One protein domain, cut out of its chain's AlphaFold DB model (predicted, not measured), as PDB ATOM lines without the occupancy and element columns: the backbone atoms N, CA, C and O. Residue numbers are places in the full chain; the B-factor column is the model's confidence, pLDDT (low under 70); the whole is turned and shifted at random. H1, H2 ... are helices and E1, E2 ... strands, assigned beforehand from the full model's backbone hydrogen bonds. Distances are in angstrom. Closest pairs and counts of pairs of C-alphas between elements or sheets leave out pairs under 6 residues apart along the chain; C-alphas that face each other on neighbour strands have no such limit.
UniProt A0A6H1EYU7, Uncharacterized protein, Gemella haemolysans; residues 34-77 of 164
ATOM      1  N   TYR A  34     114.938 112.950 165.129       83.12
ATOM      2  CA  TYR A  34     115.905 111.861 165.179       83.12
ATOM      3  C   TYR A  34     115.577 110.833 164.088       83.12
ATOM      4  O   TYR A  34     114.429 110.406 163.945       83.12
ATOM      5  N   LYS A  35     116.585 110.460 163.297       82.81
ATOM      6  CA  LYS A  35     116.481 109.435 162.258       82.81
ATOM      7  C   LYS A  35     117.434 108.307 162.597       82.81
ATOM      8  O   LYS A  35     118.574 108.564 162.967       82.81
ATOM      9  N   VAL A  36     116.960 107.077 162.442       85.31
ATOM     10  CA  VAL A  36     117.801 105.893 162.598       85.31
ATOM     11  C   VAL A  36     118.624 105.724 161.323       85.31
ATOM     12  O   VAL A  36     118.065 105.715 160.223       85.31
ATOM     13  N   GLU A  37     119.943 105.630 161.459       89.81
ATOM     14  CA  GLU A  37     120.844 105.339 160.343       89.81
ATOM     15  C   GLU A  37     120.844 103.837 160.044       89.81
ATOM     16  O   GLU A  37     120.711 103.014 160.953       89.81
ATOM     17  N   LEU A  38     120.939 103.490 158.759       90.94
ATOM     18  CA  LEU A  38     120.962 102.100 158.316       90.94
ATOM     19  C   LEU A  38     122.376 101.530 158.527       90.94
ATOM     20  O   LEU A  38     123.318 102.143 158.025       90.94
ATOM     21  N   PRO A  39     122.530 100.389 159.218       92.69
ATOM     22  CA  PRO A  39     123.814  99.705 159.344       92.69
ATOM     23  C   PRO A  39     124.383  99.292 157.981       92.69
ATOM     24  O   PRO A  39     123.630  98.944 157.065       92.69
ATOM     25  N   ASP A  40     125.710  99.298 157.847       90.94
ATOM     26  CA  ASP A  40     126.397  98.870 156.619       90.94
ATOM     27  C   ASP A  40     126.220  97.360 156.358       90.94
ATOM     28  O   ASP A  40     126.171  96.918 155.210       90.94
ATOM     29  N   ASP A  41     126.078  96.576 157.426       92.38
ATOM     30  CA  ASP A  41     125.901  95.123 157.461       92.38
ATOM     31  C   ASP A  41     124.428  94.702 157.601       92.38
ATOM     32  O   ASP A  41     124.130  93.563 157.939       92.38
ATOM     33  N   ILE A  42     123.476  95.588 157.280       92.50
ATOM     34  CA  ILE A  42     122.031  95.323 157.413       92.50
ATOM     35  C   ILE A  42     121.534  94.089 156.636       92.50
ATOM     36  O   ILE A  42     120.449  93.575 156.908       92.50
ATOM     37  N   GLY A  43     122.305  93.612 155.654       91.12
ATOM     38  CA  GLY A  43     122.036  92.349 154.964       91.12
ATOM     39  C   GLY A  43     122.111  91.135 155.893       91.12
ATOM     40  O   GLY A  43     121.383  90.170 155.670       91.12
ATOM     41  N   ASP A  44     122.899  91.225 156.970       94.62
ATOM     42  CA  ASP A  44     123.138  90.132 157.911       94.62
ATOM     43  C   ASP A  44     122.086  90.011 159.024       94.62
ATOM     44  O   ASP A  44     122.163  89.167 159.921       94.62
ATOM     45  N   TYR A  45     121.073  90.869 158.960       97.19
ATOM     46  CA  TYR A  45     120.043  90.986 159.972       97.19
ATOM     47  C   TYR A  45     118.834  90.118 159.605       97.19
ATOM     48  O   TYR A  45     118.674  89.602 158.495       97.19
ATOM     49  N   TYR A  46     117.931  89.981 160.566       97.56
ATOM     50  CA  TYR A  46     116.733  89.167 160.485       97.56
ATOM     51  C   TYR A  46     115.483  90.035 160.441       97.56
ATOM     52  O   TYR A  46     115.412  91.129 160.997       97.56
ATOM     53  N   THR A  47     114.440  89.515 159.812       97.25
ATOM     54  CA  THR A  47     113.110  90.120 159.805       97.25
ATOM     55  C   THR A  47     112.050  89.029 159.885       97.25
ATOM     56  O   THR A  47     112.330  87.881 159.560       97.25
ATOM     57  N   LEU A  48     110.823  89.369 160.288       96.31
ATOM     58  CA  LEU A  48     109.710  88.416 160.368       96.31
ATOM     59  C   LEU A  48     108.478  88.873 159.593       96.31
ATOM     60  O   LEU A  48     108.112  90.053 159.624       96.31
ATOM     61  N   ASP A  49     107.833  87.971 158.867       93.75
ATOM     62  CA  ASP A  49     106.609  88.294 158.134       93.75
ATOM     63  C   ASP A  49     105.367  88.382 159.047       93.75
ATOM     64  O   ASP A  49     105.434  88.390 160.283       93.75
ATOM     65  N   VAL A  50     104.200  88.508 158.416       91.94
ATOM     66  CA  VAL A  50     102.906  88.595 159.106       91.94
ATOM     67  C   VAL A  50     102.520  87.302 159.830       91.94
ATOM     68  O   VAL A  50     101.706  87.355 160.743       91.94
ATOM     69  N   TYR A  51     103.105  86.166 159.446       93.75
ATOM     70  CA  TYR A  51     102.898  84.864 160.077       93.75
ATOM     71  C   TYR A  51     103.937  84.568 161.165       93.75
ATOM     72  O   TYR A  51     103.836  83.542 161.827       93.75
ATOM     73  N   GLY A  52     104.929  85.449 161.341       93.69
ATOM     74  CA  GLY A  52     106.036  85.248 162.278       93.69
ATOM     75  C   GLY A  52     107.183  84.416 161.704       93.69
ATOM     76  O   GLY A  52     108.123  84.093 162.425       93.69
ATOM     77  N   ALA A  53     107.163  84.082 160.408       96.25
ATOM     78  CA  ALA A  53     108.287  83.385 159.793       96.25
ATOM     79  C   ALA A  53     109.485  84.331 159.680       96.25
ATOM     80  O   ALA A  53     109.339  85.466 159.220       96.25
ATOM     81  N   ILE A  54     110.655  83.860 160.117       96.94
ATOM     82  CA  ILE A  54     111.884  84.654 160.194       96.94
ATOM     83  C   ILE A  54     112.750  84.399 158.966       96.94
ATOM     84  O   ILE A  54     113.016  83.250 158.612       96.94
ATOM     85  N   TYR A  55     113.234  85.482 158.370       95.75
ATOM     86  CA  TYR A  55     114.067  85.486 157.177       95.75
ATOM     87  C   TYR A  55     115.320  86.324 157.399       95.75
ATOM     88  O   TYR A  55     115.301  87.292 158.162       95.75
ATOM     89  N   TYR A  56     116.383  85.952 156.697       94.88
ATOM     90  CA  TYR A  56     117.604  86.740 156.568       94.88
ATOM     91  C   TYR A  56     117.403  87.863 155.545       94.88
ATOM     92  O   TYR A  56     116.644  87.680 154.590       94.88
ATOM     93  N   LEU A  57     118.032  89.022 155.737       93.38
ATOM     94  CA  LEU A  57     117.784  90.195 154.895       93.38
ATOM     95  C   LEU A  57     118.567  90.234 153.578       93.38
ATOM     96  O   LEU A  57     118.151  90.976 152.687       93.38
ATOM     97  N   GLU A  58     119.625  89.436 153.425       91.38
ATOM     98  CA  GLU A  58     120.507  89.421 152.243       91.38
ATOM     99  C   GLU A  58     119.754  89.306 150.907       91.38
ATOM    100  O   GLU A  58     120.103  89.976 149.936       91.38
ATOM    101  N   ASP A  59     118.664  88.533 150.868       89.25
ATOM    102  CA  ASP A  59     117.885  88.292 149.647       89.25
ATOM    103  C   ASP A  59     116.850  89.395 149.329       89.25
ATOM    104  O   ASP A  59     116.153  89.338 148.308       89.25
ATOM    105  N   PHE A  60     116.703  90.411 150.186       92.81
ATOM    106  CA  PHE A  60     115.679  91.443 150.034       92.81
ATOM    107  C   PHE A  60     116.210  92.731 149.398       92.81
ATOM    108  O   PHE A  60     117.331  93.181 149.614       92.81
ATOM    109  N   SER A  61     115.342  93.413 148.639       93.19
ATOM    110  CA  SER A  61     115.690  94.720 148.068       93.19
ATOM    111  C   SER A  61     115.977  95.765 149.159       93.19
ATOM    112  O   SER A  61     115.251  95.852 150.150       93.19
ATOM    113  N   MET A  62     116.945  96.654 148.925       91.12
ATOM    114  CA  MET A  62     117.302  97.723 149.873       91.12
ATOM    115  C   MET A  62     116.117  98.642 150.240       91.12
ATOM    116  O   MET A  62     116.017  99.139 151.360       91.12
ATOM    117  N   ASN A  63     115.167  98.842 149.318       90.94
ATOM    118  CA  ASN A  63     113.938  99.591 149.609       90.94
ATOM    119  C   ASN A  63     113.049  98.874 150.637       90.94
ATOM    120  O   ASN A  63     112.463  99.530 151.498       90.94
ATOM    121  N   PHE A  64     112.951  97.544 150.554       91.50
ATOM    122  CA  PHE A  64     112.231  96.728 151.531       91.50
ATOM    123  C   PHE A  64     112.935  96.749 152.890       91.50
ATOM    124  O   PHE A  64     112.286  97.017 153.901       91.50
ATOM    125  N   VAL A  65     114.258  96.554 152.899       93.38
ATOM    126  CA  VAL A  65     115.097  96.592 154.106       93.38
ATOM    127  C   VAL A  65     114.925  97.917 154.850       93.38
ATOM    128  O   VAL A  65     114.519  97.917 156.010       93.38
ATOM    129  N   ARG A  66     115.111  99.056 154.164       91.12
ATOM    130  CA  ARG A  66     114.941 100.394 154.758       91.12
ATOM    131  C   ARG A  66     113.542 100.591 155.342       91.12
ATOM    132  O   ARG A  66     113.399 101.034 156.475       91.12
ATOM    133  N   CYS A  67     112.506 100.210 154.590       91.38
ATOM    134  CA  CYS A  67     111.113 100.310 155.027       91.38
ATOM    135  C   CYS A  67     110.859  99.532 156.331       91.38
ATOM    136  O   CYS A  67     110.137 100.001 157.213       91.38
ATOM    137  N   ARG A  68     111.449  98.343 156.466       94.44
ATOM    138  CA  ARG A  68     111.286  97.478 157.641       94.44
ATOM    139  C   ARG A  68     112.104  97.977 158.828       94.44
ATOM    140  O   ARG A  68     111.581  97.995 159.939       94.44
ATOM    141  N   TYR A  69     113.330  98.433 158.584       94.00
ATOM    142  CA  TYR A  69     114.220  98.959 159.615       94.00
ATOM    143  C   TYR A  69     113.645 100.218 160.278       94.00
ATOM    144  O   TYR A  69     113.519 100.269 161.496       94.00
ATOM    145  N   GLU A  70     113.138 101.173 159.488       92.38
ATOM    146  CA  GLU A  70     112.468 102.386 159.996       92.38
ATOM    147  C   GLU A  70     111.221 102.093 160.853       92.38
ATOM    148  O   GLU A  70     110.767 102.948 161.610       92.38
ATOM    149  N   ARG A  71     110.643 100.892 160.731       92.25
ATOM    150  CA  ARG A  71     109.475 100.439 161.502       92.25
ATOM    151  C   ARG A  71     109.850  99.598 162.725       92.25
ATOM    152  O   ARG A  71     108.946  99.122 163.405       92.25
ATOM    153  N   GLY A  72     111.142  99.380 162.979       94.62
ATOM    154  CA  GLY A  72     111.614  98.503 164.054       94.62
ATOM    155  C   GLY A  72     111.278  97.026 163.821       94.62
ATOM    156  O   GLY A  72     110.987  96.308 164.770       94.62
ATOM    157  N   LEU A  73     111.250  96.578 162.558       96.19
ATOM    158  CA  LEU A  73     110.927  95.194 162.165       96.19
ATOM    159  C   LEU A  73     112.155  94.417 161.667       96.19
ATOM    160  O   LEU A  73     112.020  93.451 160.907       96.19
ATOM    161  N   VAL A  74     113.345  94.880 162.034       97.06
ATOM    162  CA  VAL A  74     114.633  94.306 161.654       97.06
ATOM    163  C   VAL A  74     115.465  94.142 162.918       97.06
ATOM    164  O   VAL A  74     115.491  95.047 163.750       97.06
ATOM    165  N   PHE A  75     116.100  92.985 163.057       97.44
ATOM    166  CA  PHE A  75     116.738  92.525 164.286       97.44
ATOM    167  C   PHE A  75     118.121  91.976 163.961       97.44
ATOM    168  O   PHE A  75     118.267  91.264 162.972       97.44
ATOM    169  N   GLU A  76     119.122  92.262 164.784       96.75
ATOM    170  CA  GLU A  76     120.485  91.755 164.578       96.75
ATOM    171  C   GLU A  76     120.529  90.235 164.678       96.75
ATOM    172  O   GLU A  76     121.250  89.558 163.947       96.75
ATOM    173  N   THR A  77     119.708  89.675 165.563       97.06
ATOM    174  CA  THR A  77     119.673  88.238 165.796       97.06
ATOM    175  C   THR A  77     118.296  87.645 165.551       97.06
ATOM    176  O   THR A  77     117.248  88.241 165.813       97.06
TER     177      THR A  77
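What this domain is: This is residues 34 to 77 of the 164 residues of an uncharacterized protein of Gemella haemolysans (UniProt A0A6H1EYU7). There is little regular structure here: a small two-stranded hairpin, E1 and E2, with residues 74 to 75 in a short antiparallel pairing with residues 46 to 47 of E1, and one short helix, H1. The stretch 34 to 45, with no named element, makes one end of the length and the hairpin's turn the other. The printed part has 44 residues, with E1, E2 and H1 in that order, under half of them in named elements; the class is mixed, the sheet antiparallel. It is compact, radius of gyration of the C-alphas 9.8 A, spanning 30 by 19 by 18 A.

Where its parts are: Find C-alpha 46 at (116.733, 89.167, 160.485), where E1, residues 46 to 48, begins; it runs 7.1 A. E2, residues 54 to 56, also runs 7.1 A. H1, residues 62 to 69, runs 10.3 A to C-alpha 69 at (114.220, 98.959, 159.615).

How they stand to each other: Look at the hairpin E1 and E2, antiparallel at 146 degrees: N 47 and O 55 are 2.9 A apart, within hydrogen-bond range. The closest C-alphas of E1 and H1, Thr 47 and Arg 68, are 7.9 A apart. In H1 every O i to N i+4 pair is within hydrogen-bond range.

The domain as a whole: The farthest C-alphas, Tyr 34 and Tyr 51, are 30.4 A apart. The printed part has no cut, both links are tight, and no printed residue is under 70 in pLDDT.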